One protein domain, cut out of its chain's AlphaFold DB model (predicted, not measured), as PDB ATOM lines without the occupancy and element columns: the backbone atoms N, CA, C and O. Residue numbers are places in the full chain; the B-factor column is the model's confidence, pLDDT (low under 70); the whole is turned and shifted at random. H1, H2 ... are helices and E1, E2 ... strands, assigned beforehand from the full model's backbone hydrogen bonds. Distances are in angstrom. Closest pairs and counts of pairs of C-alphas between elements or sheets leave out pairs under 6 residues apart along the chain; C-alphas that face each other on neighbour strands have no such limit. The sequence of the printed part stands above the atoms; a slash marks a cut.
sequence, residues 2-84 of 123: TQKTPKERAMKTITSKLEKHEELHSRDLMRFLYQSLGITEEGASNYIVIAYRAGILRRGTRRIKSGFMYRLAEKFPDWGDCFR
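AT A GLANCE: This is residues 2 to 84 of the 123 residues of an uncharacterized protein of Tatumella morbirosei (UniProt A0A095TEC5). What does the model look like at first sight? Three helices, crossed over one another and packed together, cover one face of a small antiparallel sheet of three strands, a two-layer build; E2 and E3 form its long hairpin, and the short E1 lies along the free side of E3. H1 runs across the strands, while H2 and H3 stand up from the sheet. What are the counts and the size? The printed part has 83 residues, with three named helices and three named strands in the order H1 E1 H2 H3 E2 E3, a sheet order of E1 E3 E2 and a mixed class of helices and strands. It is compact, with a radius of gyration of the C-alphas of 11.9 A, and rounded, spanning 35 by 29 by 24 A.

HOW THE PARTS SIT: How is the sheet joined? E3, residues 67 to 72, is the inner strand, antiparallel to the edge strands E1, residues 23 to 25, at 154 degrees and E2, residues 57 to 64, at 155 degrees. N 70 and O 24 are 2.8 A apart and N 60 and O 69 also 2.8 A, both within hydrogen-bond range. How do the helices stand on it? H1, residues 6 to 21, H2, residues 26 to 37, and H3, residues 41 to 53, are on the same face, at heights over the sheet of 10.3, 10.5 and 11.6 A. H2 is over E1 and H3 over E2, and E1, H2, H3 and E2 make a split strand-helix-strand unit, two strands running the same way with E3 between them, with a right-handed crossover. How do the helices meet? H1 and H2 touch at a steep tilt of 57 degrees, opposite ways, closest at the C-alphas of Ile 14 and Leu 29, 6.6 A; H2 and H3 touch at 68 degrees, a steep tilt only just short of about perpendicular, opposite ways, closest at those of Met 30 and Ala 44, 5.2 A. H1, with residues 7 to 14 alone, touches H3 about perpendicular at 77 degrees, closest at the C-alphas of Ala 10 and Tyr 47, 6.7 A. Are the helix backbones complete? In H1, H2 and H3 every O i to N i+4 pair is within hydrogen-bond range.

IN THESE COORDINATES: Where do the strands run? E2 is 17.5 A long and bends by 77 degrees at residue 61; E3 is 16.5 A long and ends at C-alpha 72, (-18.060, -32.752, -23.972). E1 is 7.2 A long. Where are the helices? H1 is 22.6 A long and begins at C-alpha 6, (-0.547, -30.424, -33.343); H3 is 18.2 A and H2 16.1 A long.

THE WHOLE: How far does it reach? The C-alphas of Thr 2 and Arg 62, the two farthest apart, are 39.4 A apart. Is it continuous? The printed part has no cut, and the five links between its named elements are tight; residues 73 to 84 hold no named element. Where is confidence low? Residues 2 to 3 are under 70, and the mean pLDDT of the printed part is 91.1.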
ATOM      1  N   THR A   2       3.297 -17.889 -30.652       54.00
ATOM      2  CA  THR A   2       3.599 -19.311 -30.429       54.00
ATOM      3  C   THR A   2       2.712 -20.147 -31.349       54.00
ATOM      4  O   THR A   2       1.484 -20.071 -31.273       54.00
ATOM      5  N   GLN A   3       3.309 -20.897 -32.277       62.81
ATOM      6  CA  GLN A   3       2.545 -21.784 -33.151       62.81
ATOM      7  C   GLN A   3       1.875 -22.864 -32.294       62.81
ATOM      8  O   GLN A   3       2.556 -23.611 -31.598       62.81
ATOM      9  N   LYS A   4       0.539 -22.948 -32.347       76.88
ATOM     10  CA  LYS A   4      -0.215 -23.983 -31.623       76.88
ATOM     11  C   LYS A   4       0.261 -25.366 -32.038       76.88
ATOM     12  O   LYS A   4       0.325 -25.644 -33.244       76.88
ATOM     13  N   THR A   5       0.541 -26.210 -31.051       86.38
ATOM     14  CA  THR A   5       1.046 -27.569 -31.268       86.38
ATOM     15  C   THR A   5      -0.001 -28.432 -31.993       86.38
ATOM     16  O   THR A   5      -1.201 -28.143 -31.919       86.38
ATOM     17  N   PRO A   6       0.399 -29.514 -32.688       86.06
ATOM     18  CA  PRO A   6      -0.547 -30.424 -33.343       86.06
ATOM     19  C   PRO A   6      -1.620 -30.968 -32.388       86.06
ATOM     20  O   PRO A   6      -2.797 -31.033 -32.744       86.06
ATOM     21  N   LYS A   7      -1.231 -31.261 -31.140       87.31
ATOM     22  CA  LYS A   7      -2.135 -31.690 -30.068       87.31
ATOM     23  C   LYS A   7      -3.196 -30.635 -29.763       87.31
ATOM     24  O   LYS A   7      -4.378 -30.958 -29.740       87.31
ATOM     25  N   GLU A   8      -2.802 -29.381 -29.561       89.94
ATOM     26  CA  GLU A   8      -3.739 -28.287 -29.263       89.94
ATOM     27  C   GLU A   8      -4.722 -28.039 -30.407       89.94
ATOM     28  O   GLU A   8      -5.907 -27.804 -30.170       89.94
ATOM     29  N   ARG A   9      -4.249 -28.127 -31.657       92.56
ATOM     30  CA  ARG A   9      -5.117 -28.020 -32.835       92.56
ATOM     31  C   ARG A   9      -6.134 -29.158 -32.871       92.56
ATOM     32  O   ARG A   9      -7.313 -28.891 -33.077       92.56
ATOM     33  N   ALA A  10      -5.708 -30.395 -32.610       93.12
ATOM     34  CA  ALA A  10      -6.605 -31.546 -32.556       93.12
ATOM     35  C   ALA A  10      -7.661 -31.405 -31.446       93.12
ATOM     36  O   ALA A  10      -8.848 -31.577 -31.716       93.12
ATOM     37  N   MET A  11      -7.260 -31.013 -30.228       94.31
ATOM     38  CA  MET A  11      -8.200 -30.775 -29.121       94.31
ATOM     39  C   MET A  11      -9.211 -29.676 -29.466       94.31
ATOM     40  O   MET A  11     -10.407 -29.848 -29.233       94.31
ATOM     41  N   LYS A  12      -8.754 -28.569 -30.070       94.94
ATOM     42  CA  LYS A  12      -9.635 -27.478 -30.513       94.94
ATOM     43  C   LYS A  12     -10.634 -27.947 -31.576       94.94
ATOM     44  O   LYS A  12     -11.799 -27.573 -31.529       94.94
ATOM     45  N   THR A  13     -10.200 -28.769 -32.529       95.19
ATOM     46  CA  THR A  13     -11.095 -29.316 -33.559       95.19
ATOM     47  C   THR A  13     -12.139 -30.247 -32.947       95.19
ATOM     48  O   THR A  13     -13.320 -30.109 -33.256       95.19
ATOM     49  N   ILE A  14     -11.735 -31.163 -32.060       95.06
ATOM     50  CA  ILE A  14     -12.656 -32.091 -31.382       95.06
ATOM     51  C   ILE A  14     -13.713 -31.314 -30.591       95.06
ATOM     52  O   ILE A  14     -14.906 -31.559 -30.759       95.06
ATOM     53  N   THR A  15     -13.274 -30.361 -29.765       95.69
ATOM     54  CA  THR A  15     -14.168 -29.547 -28.930       95.69
ATOM     55  C   THR A  15     -15.124 -28.725 -29.781       95.69
ATOM     56  O   THR A  15     -16.329 -28.868 -29.627       95.69
ATOM     57  N   SER A  16     -14.616 -27.996 -30.777       96.12
ATOM     58  CA  SER A  16     -15.445 -27.200 -31.688       96.12
ATOM     59  C   SER A  16     -16.497 -28.027 -32.443       96.12
ATOM     60  O   SER A  16     -17.620 -27.568 -32.658       96.12
ATOM     61  N   LYS A  17     -16.171 -29.260 -32.852       96.44
ATOM     62  CA  LYS A  17     -17.139 -30.138 -33.529       96.44
ATOM     63  C   LYS A  17     -18.198 -30.670 -32.568       96.44
ATOM     64  O   LYS A  17     -19.371 -30.682 -32.930       96.44
ATOM     65  N   LEU A  18     -17.814 -31.062 -31.356       95.75
ATOM     66  CA  LEU A  18     -18.769 -31.505 -30.339       95.75
ATOM     67  C   LEU A  18     -19.607 -30.357 -29.769       95.75
ATOM     68  O   LEU A  18     -20.744 -30.581 -29.384       95.75
ATOM     69  N   GLU A  19     -19.113 -29.121 -29.766       94.81
ATOM     70  CA  GLU A  19     -19.931 -27.955 -29.423       94.81
ATOM     71  C   GLU A  19     -21.072 -27.747 -30.415       94.81
ATOM     72  O   GLU A  19     -22.163 -27.368 -29.999       94.81
ATOM     73  N   LYS A  20     -20.817 -28.006 -31.705       95.00
ATOM     74  CA  LYS A  20     -21.796 -27.837 -32.785       95.00
ATOM     75  C   LYS A  20     -22.790 -28.995 -32.887       95.00
ATOM     76  O   LYS A  20     -23.937 -28.770 -33.251       95.00
ATOM     77  N   HIS A  21     -22.328 -30.222 -32.655       92.31
ATOM     78  CA  HIS A  21     -23.117 -31.437 -32.883       92.31
ATOM     79  C   HIS A  21     -23.607 -32.112 -31.595       92.31
ATOM     80  O   HIS A  21     -24.370 -33.065 -31.691       92.31
ATOM     81  N   GLU A  22     -23.174 -31.632 -30.424       92.00
ATOM     82  CA  GLU A  22     -23.407 -32.165 -29.067       92.00
ATOM     83  C   GLU A  22     -22.836 -33.566 -28.808       92.00
ATOM     84  O   GLU A  22     -22.234 -33.809 -27.759       92.00
ATOM     85  N   GLU A  23     -22.965 -34.473 -29.774       93.88
ATOM     86  CA  GLU A  23     -22.550 -35.864 -29.709       93.88
ATOM     87  C   GLU A  23     -22.009 -36.335 -31.067       93.88
ATOM     88  O   GLU A  23     -22.602 -36.081 -32.114       93.88
ATOM     89  N   LEU A  24     -20.865 -37.026 -31.066       96.06
ATOM     90  CA  LEU A  24     -20.259 -37.577 -32.282       96.06
ATOM     91  C   LEU A  24     -19.622 -38.945 -32.036       96.06
ATOM     92  O   LEU A  24     -19.043 -39.207 -30.979       96.06
ATOM     93  N   HIS A  25     -19.646 -39.801 -33.059       96.06
ATOM     94  CA  HIS A  25     -18.931 -41.074 -33.037       96.06
ATOM     95  C   HIS A  25     -17.424 -40.896 -33.249       96.06
ATOM     96  O   HIS A  25     -16.977 -39.955 -33.910       96.06
ATOM     97  N   SER A  26     -16.639 -41.884 -32.798       94.31
ATOM     98  CA  SER A  26     -15.205 -41.995 -33.106       94.31
ATOM     99  C   SER A  26     -14.919 -41.758 -34.587       94.31
ATOM    100  O   SER A  26     -14.038 -40.973 -34.917       94.31
ATOM    101  N   ARG A  27     -15.658 -42.427 -35.483       94.50
ATOM    102  CA  ARG A  27     -15.429 -42.330 -36.930       94.50
ATOM    103  C   ARG A  27     -15.655 -40.917 -37.468       94.50
ATOM    104  O   ARG A  27     -14.868 -40.462 -38.291       94.50
ATOM    105  N   ASP A  28     -16.673 -40.210 -36.984       95.25
ATOM    106  CA  ASP A  28     -16.938 -38.835 -37.413       95.25
ATOM    107  C   ASP A  28     -15.867 -37.872 -36.899       95.25
ATOM    108  O   ASP A  28     -15.362 -37.051 -37.664       95.25
ATOM    109  N   LEU A  29     -15.449 -38.022 -35.638       95.00
ATOM    110  CA  LEU A  29     -14.339 -37.251 -35.074       95.00
ATOM    111  C   LEU A  29     -13.034 -37.490 -35.842       95.00
ATOM    112  O   LEU A  29     -12.335 -36.531 -36.170       95.00
ATOM    113  N   MET A  30     -12.731 -38.745 -36.189       95.62
ATOM    114  CA  MET A  30     -11.564 -39.085 -37.006       95.62
ATOM    115  C   MET A  30     -11.649 -38.453 -38.397       95.62
ATOM    116  O   MET A  30     -10.689 -37.818 -38.832       95.62
ATOM    117  N   ARG A  31     -12.815 -38.527 -39.056       95.38
ATOM    118  CA  ARG A  31     -13.040 -37.882 -40.356       95.38
ATOM    119  C   ARG A  31     -12.807 -36.373 -40.283       95.38
ATOM    120  O   ARG A  31     -12.159 -35.820 -41.166       95.38
ATOM    121  N   PHE A  32     -13.284 -35.701 -39.234       95.25
ATOM    122  CA  PHE A  32     -13.065 -34.262 -39.074       95.25
ATOM    123  C   PHE A  32     -11.600 -33.905 -38.824       95.25
ATOM    124  O   PHE A  32     -11.129 -32.902 -39.360       95.25
ATOM    125  N   LEU A  33     -10.875 -34.701 -38.036       94.69
ATOM    126  CA  LEU A  33      -9.446 -34.492 -37.792       94.69
ATOM    127  C   LEU A  33      -8.619 -34.702 -39.061       94.69
ATOM    128  O   LEU A  33      -7.740 -33.891 -39.350       94.69
ATOM    129  N   TYR A  34      -8.951 -35.722 -39.851       93.94
ATOM    130  CA  TYR A  34      -8.345 -35.933 -41.160       93.94
ATOM    131  C   TYR A  34      -8.624 -34.749 -42.098       93.94
ATOM    132  O   TYR A  34      -7.693 -34.146 -42.619       93.94
ATOM    133  N   GLN A  35      -9.888 -34.337 -42.240       93.44
ATOM    134  CA  GLN A  35     -10.270 -33.230 -43.128       93.44
ATOM    135  C   GLN A  35      -9.678 -31.878 -42.713       93.44
ATOM    136  O   GLN A  35      -9.366 -31.059 -43.569       93.44
ATOM    137  N   SER A  36      -9.547 -31.621 -41.408       91.81
ATOM    138  CA  SER A  36      -9.119 -30.305 -40.909       91.81
ATOM    139  C   SER A  36      -7.602 -30.183 -40.775       91.81
ATOM    140  O   SER A  36      -7.074 -29.076 -40.839       91.81
ATOM    141  N   LEU A  37      -6.909 -31.292 -40.500       92.56
ATOM    142  CA  LEU A  37      -5.501 -31.286 -40.090       92.56
ATOM    143  C   LEU A  37      -4.638 -32.310 -40.845       92.56
ATOM    144  O   LEU A  37      -3.441 -32.378 -40.582       92.56
ATOM    145  N   GLY A  38      -5.213 -33.122 -41.739       92.62
ATOM    146  CA  GLY A  38      -4.490 -34.170 -42.468       92.62
ATOM    147  C   GLY A  38      -3.986 -35.315 -41.583       92.62
ATOM    148  O   GLY A  38      -3.079 -36.042 -41.976       92.62
ATOM    149  N   ILE A  39      -4.526 -35.464 -40.369       92.06
ATOM    150  CA  ILE A  39      -4.073 -36.476 -39.407       92.06
ATOM    151  C   ILE A  39      -4.611 -37.848 -39.819       92.06
ATOM    152  O   ILE A  39      -5.806 -37.988 -40.074       92.06
ATOM    153  N   THR A  40      -3.744 -38.862 -39.835       93.25
ATOM    154  CA  THR A  40      -4.108 -40.258 -40.128       93.25
ATOM    155  C   THR A  40      -5.157 -40.798 -39.154       93.25
ATOM    156  O   THR A  40      -5.308 -40.290 -38.043       93.25
ATOM    157  N   GLU A  41      -5.868 -41.865 -39.528       88.56
ATOM    158  CA  GLU A  41      -6.870 -42.476 -38.642       88.56
ATOM    159  C   GLU A  41      -6.279 -42.899 -37.289       88.56
ATOM    160  O   GLU A  41      -6.872 -42.631 -36.244       88.56
ATOM    161  N   GLU A  42      -5.080 -43.486 -37.288       90.75
ATOM    162  CA  GLU A  42      -4.377 -43.874 -36.062       90.75
ATOM    163  C   GLU A  42      -4.039 -42.655 -35.192       90.75
ATOM    164  O   GLU A  42      -4.323 -42.639 -33.992       90.75
ATOM    165  N   GLY A  43      -3.507 -41.591 -35.800       90.75
ATOM    166  CA  GLY A  43      -3.221 -40.345 -35.093       90.75
ATOM    167  C   GLY A  43      -4.487 -39.707 -34.520       90.75
ATOM    168  O   GLY A  43      -4.505 -39.265 -33.372       90.75
ATOM    169  N   ALA A  44      -5.574 -39.702 -35.290       92.75
ATOM    170  CA  ALA A  44      -6.851 -39.143 -34.877       92.75
ATOM    171  C   ALA A  44      -7.467 -39.943 -33.720       92.75
ATOM    172  O   ALA A  44      -7.910 -39.352 -32.733       92.75
ATOM    173  N   SER A  45      -7.419 -41.275 -33.796       93.06
ATOM    174  CA  SER A  45      -7.809 -42.175 -32.707       93.06
ATOM    175  C   SER A  45      -7.020 -41.874 -31.429       93.06
ATOM    176  O   SER A  45      -7.611 -41.681 -30.362       93.06
ATOM    177  N   ASN A  46      -5.697 -41.714 -31.539       94.12
ATOM    178  CA  ASN A  46      -4.838 -41.365 -30.408       94.12
ATOM    179  C   ASN A  46      -5.226 -40.021 -29.777       94.12
ATOM    180  O   ASN A  46      -5.330 -39.928 -28.553       94.12
ATOM    181  N   TYR A  47      -5.508 -38.989 -30.577       94.88
ATOM    182  CA  TYR A  47      -5.955 -37.699 -30.044       94.88
ATOM    183  C   TYR A  47      -7.324 -37.775 -29.358       94.88
ATOM    184  O   TYR A  47      -7.503 -37.150 -28.314       94.88
ATOM    185  N   ILE A  48      -8.269 -38.564 -29.874       94.44
ATOM    186  CA  ILE A  48      -9.568 -38.781 -29.214       94.44
ATOM    187  C   ILE A  48      -9.370 -39.465 -27.854       94.44
ATOM    188  O   ILE A  48      -9.946 -39.036 -26.854       94.44
ATOM    189  N   VAL A  49      -8.506 -40.485 -27.783       91.94
ATOM    190  CA  VAL A  49      -8.175 -41.168 -26.522       91.94
ATOM    191  C   VAL A  49      -7.491 -40.220 -25.538       91.94
ATOM    192  O   VAL A  49      -7.810 -40.247 -24.350       91.94
ATOM    193  N   ILE A  50      -6.582 -39.362 -26.004       92.50
ATOM    194  CA  ILE A  50      -5.941 -38.339 -25.168       92.50
ATOM    195  C   ILE A  50      -6.989 -37.373 -24.603       92.50
ATOM    196  O   ILE A  50      -6.952 -37.090 -23.409       92.50
ATOM    197  N   ALA A  51      -7.933 -36.905 -25.424       93.25
ATOM    198  CA  ALA A  51      -8.995 -36.002 -24.984       93.25
ATOM    199  C   ALA A  51      -9.913 -36.657 -23.935       93.25
ATOM    200  O   ALA A  51     -10.243 -36.042 -22.923       93.25
ATOM    201  N   TYR A  52     -10.267 -37.928 -24.138       93.19
ATOM    202  CA  TYR A  52     -11.019 -38.724 -23.164       93.19
ATOM    203  C   TYR A  52     -10.262 -38.894 -21.841       93.19
ATOM    204  O   TYR A  52     -10.807 -38.635 -20.772       93.19
ATOM    205  N   ARG A  53      -8.977 -39.261 -21.900       90.00
ATOM    206  CA  ARG A  53      -8.131 -39.437 -20.707       90.00
ATOM    207  C   ARG A  53      -7.865 -38.140 -19.954       90.00
ATOM    208  O   ARG A  53      -7.669 -38.176 -18.748       90.00
ATOM    209  N   ALA A  54      -7.851 -37.011 -20.659       89.31
ATOM    210  CA  ALA A  54      -7.730 -35.686 -20.064       89.31
ATOM    211  C   ALA A  54      -9.037 -35.196 -19.413       89.31
ATOM    212  O   ALA A  54      -9.065 -34.086 -18.894       89.31
ATOM    213  N   GLY A  55     -10.122 -35.978 -19.473       90.38
ATOM    214  CA  GLY A  55     -11.422 -35.595 -18.922       90.38
ATOM    215  C   GLY A  55     -12.168 -34.548 -19.750       90.38
ATOM    216  O   GLY A  55     -13.181 -34.038 -19.295       90.38
ATOM    217  N   ILE A  56     -11.704 -34.238 -20.967       93.19
ATOM    218  CA  ILE A  56     -12.376 -33.294 -21.877       93.19
ATOM    219  C   ILE A  56     -13.630 -33.942 -22.469       93.19
ATOM    220  O   ILE A  56     -14.643 -33.280 -22.700       93.19
ATOM    221  N   LEU A  57     -13.559 -35.251 -22.722       95.25
ATOM    222  CA  LEU A  57     -14.649 -36.019 -23.306       95.25
ATOM    223  C   LEU A  57     -15.227 -37.012 -22.309       95.25
ATOM    224  O   LEU A  57     -14.497 -37.664 -21.565       95.25
ATOM    225  N   ARG A  58     -16.535 -37.207 -22.410       94.50
ATOM    226  CA  ARG A  58     -17.222 -38.397 -21.917       94.50
ATOM    227  C   ARG A  58     -17.425 -39.380 -23.049       94.50
ATOM    228  O   ARG A  58     -17.584 -38.966 -24.199       94.50
ATOM    229  N   ARG A  59     -17.423 -40.670 -22.731       95.06
ATOM    230  CA  ARG A  59     -17.563 -41.748 -23.713       95.06
ATOM    231  C   ARG A  59     -18.817 -42.562 -23.426       95.06
ATOM    232  O   ARG A  59     -19.023 -42.995 -22.304       95.06
ATOM    233  N   GLY A  60     -19.628 -42.833 -24.440       92.69
ATOM    234  CA  GLY A  60     -20.774 -43.727 -24.301       92.69
ATOM    235  C   GLY A  60     -20.337 -45.147 -23.924       92.69
ATOM    236  O   GLY A  60     -19.310 -45.630 -24.396       92.69
ATOM    237  N   THR A  61     -21.142 -45.833 -23.114       88.19
ATOM    238  CA  THR A  61     -20.847 -47.189 -22.611       88.19
ATOM    239  C   THR A  61     -20.921 -48.264 -23.699       88.19
ATOM    240  O   THR A  61     -20.247 -49.291 -23.633       88.19
ATOM    241  N   ARG A  62     -21.731 -48.039 -24.742       87.38
ATOM    242  CA  ARG A  62     -21.909 -48.976 -25.857       87.38
ATOM    243  C   ARG A  62     -20.974 -48.642 -27.013       87.38
ATOM    244  O   ARG A  62     -20.961 -47.520 -27.519       87.38
ATOM    245  N   ARG A  63     -20.248 -49.655 -27.488       86.19
ATOM    246  CA  ARG A  63     -19.492 -49.592 -28.743       86.19
ATOM    247  C   ARG A  63     -20.376 -50.056 -29.893       86.19
ATOM    248  O   ARG A  63     -20.938 -51.145 -29.831       86.19
ATOM    249  N   ILE A  64     -20.444 -49.267 -30.958       86.94
ATOM    250  CA  ILE A  64     -21.098 -49.663 -32.211       86.94
ATOM    251  C   ILE A  64     -20.075 -49.738 -33.352       86.94
ATOM    252  O   ILE A  64     -18.885 -49.480 -33.153       86.94
ATOM    253  N   LYS A  65     -20.510 -50.095 -34.568       85.94
ATOM    254  CA  LYS A  65     -19.620 -50.241 -35.739       85.94
ATOM    255  C   LYS A  65     -18.809 -48.971 -36.059       85.94
ATOM    256  O   LYS A  65     -17.683 -49.080 -36.532       85.94
ATOM    257  N   SER A  66     -19.347 -47.781 -35.781       86.88
ATOM    258  CA  SER A  66     -18.665 -46.483 -35.953       86.88
ATOM    259  C   SER A  66     -17.760 -46.087 -34.773       86.88
ATOM    260  O   SER A  66     -17.162 -45.008 -34.789       86.88
ATOM    261  N   GLY A  67     -17.616 -46.958 -33.770       90.81
ATOM    262  CA  GLY A  67     -16.825 -46.735 -32.564       90.81
ATOM    263  C   GLY A  67     -17.682 -46.348 -31.361       90.81
ATOM    264  O   GLY A  67     -18.831 -46.771 -31.235       90.81
ATOM    265  N   PHE A  68     -17.090 -45.583 -30.449       93.94
ATOM    266  CA  PHE A  68     -17.789 -45.053 -29.281       93.94
ATOM    267  C   PHE A  68     -18.400 -43.690 -29.592       93.94
ATOM    268  O   PHE A  68     -17.902 -42.966 -30.454       93.94
ATOM    269  N   MET A  69     -19.463 -43.350 -28.870       95.69
ATOM    270  CA  MET A  69     -19.994 -41.991 -28.839       95.69
ATOM    271  C   MET A  69     -19.206 -41.128 -27.868       95.69
ATOM    272  O   MET A  69     -18.801 -41.614 -26.814       95.69
ATOM    273  N   TYR A  70     -19.027 -39.857 -28.209       96.12
ATOM    274  CA  TYR A  70     -18.379 -38.880 -27.349       96.12
ATOM    275  C   TYR A  70     -19.223 -37.622 -27.210       96.12
ATOM    276  O   TYR A  70     -19.828 -37.167 -28.179       96.12
ATOM    277  N   ARG A  71     -19.189 -37.051 -26.006       96.62
ATOM    278  CA  ARG A  71     -19.737 -35.734 -25.663       96.62
ATOM    279  C   ARG A  71     -18.702 -34.927 -24.892       96.62
ATOM    280  O   ARG A  71     -17.755 -35.494 -24.345       96.62
ATOM    281  N   LEU A  72     -18.886 -33.612 -24.822       96.31
ATOM    282  CA  LEU A  72     -18.060 -32.752 -23.972       96.31
ATOM    283  C   LEU A  72     -18.396 -32.968 -22.502       96.31
ATOM    284  O   LEU A  72     -19.553 -32.843 -22.108       96.31
ATOM    285  N   ALA A  73     -17.375 -33.241 -21.696       93.94
ATOM    286  CA  ALA A  73     -17.547 -33.465 -20.267       93.94
ATOM    287  C   ALA A  73     -18.045 -32.218 -19.528       93.94
ATOM    288  O   ALA A  73     -18.818 -32.353 -18.591       93.94
ATOM    289  N   GLU A  74     -17.648 -31.025 -19.974       92.69
ATOM    290  CA  GLU A  74     -18.095 -29.755 -19.388       92.69
ATOM    291  C   GLU A  74     -19.608 -29.543 -19.544       92.69
ATOM    292  O   GLU A  74     -20.268 -29.092 -18.615       92.69
ATOM    293  N   LYS A  75     -20.177 -29.920 -20.699       93.38
ATOM    294  CA  LYS A  75     -21.620 -29.793 -20.963       93.38
ATOM    295  C   LYS A  75     -22.433 -30.965 -20.415       93.38
ATOM    296  O   LYS A  75     -23.608 -30.802 -20.105       93.38
ATOM    297  N   PHE A  76     -21.826 -32.147 -20.333       91.75
ATOM    298  CA  PHE A  76     -22.503 -33.390 -19.964       91.75
ATOM    299  C   PHE A  76     -21.704 -34.167 -18.905       91.75
ATOM    300  O   PHE A  76     -21.198 -35.252 -19.199       91.75
ATOM    301  N   PRO A  77     -21.562 -33.640 -17.676       87.94
ATOM    302  CA  PRO A  77     -20.724 -34.251 -16.643       87.94
ATOM    303  C   PRO A  77     -21.228 -35.625 -16.178       87.94
ATOM    304  O   PRO A  77     -20.415 -36.472 -15.816       87.94
ATOM    305  N   ASP A  78     -22.533 -35.883 -16.246       88.94
ATOM    306  CA  ASP A  78     -23.137 -37.135 -15.761       88.94
ATOM    307  C   ASP A  78     -23.379 -38.172 -16.868       88.94
ATOM    308  O   ASP A  78     -23.942 -39.240 -16.631       88.94
ATOM    309  N   TRP A  79     -22.973 -37.871 -18.103       91.25
ATOM    310  CA  TRP A  79     -23.218 -38.749 -19.241       91.25
ATOM    311  C   TRP A  79     -22.047 -39.700 -19.489       91.25
ATOM    312  O   TRP A  79     -20.896 -39.273 -19.569       91.25
ATOM    313  N   GLY A  80     -22.361 -40.979 -19.706       89.38
ATOM    314  CA  GLY A  80     -21.394 -42.000 -20.107       89.38
ATOM    315  C   GLY A  80     -20.280 -42.251 -19.086       89.38
ATOM    316  O   GLY A  80     -20.356 -41.871 -17.920       89.38
ATOM    317  N   ASP A  81     -19.223 -42.897 -19.556       89.25
ATOM    318  CA  ASP A  81     -18.027 -43.163 -18.773       89.25
ATOM    319  C   ASP A  81     -17.078 -41.959 -18.807       89.25
ATOM    320  O   ASP A  81     -16.953 -41.246 -19.813       89.25
ATOM    321  N   CYS A  82     -16.358 -41.771 -17.704       85.19
ATOM    322  CA  CYS A  82     -15.150 -40.958 -17.648       85.19
ATOM    323  C   CYS A  82     -13.946 -41.850 -17.391       85.19
ATOM    324  O   CYS A  82     -14.049 -42.882 -16.731       85.19
ATOM    325  N   PHE A  83     -12.788 -41.422 -17.883       78.44
ATOM    326  CA  PHE A  83     -11.541 -42.085 -17.551       78.44
ATOM    327  C   PHE A  83     -11.202 -41.807 -16.082       78.44
ATOM    328  O   PHE A  83     -10.789 -40.698 -15.739       78.44
ATOM    329  N   ARG A  84     -11.384 -42.800 -15.206       73.94
ATOM    330  CA  ARG A  84     -10.917 -42.726 -13.814       73.94
ATOM    331  C   ARG A  84      -9.482 -43.234 -13.784       73.94
ATOM    332  O   ARG A  84      -9.186 -44.267 -14.375       73.94
TER     333      ARG A  84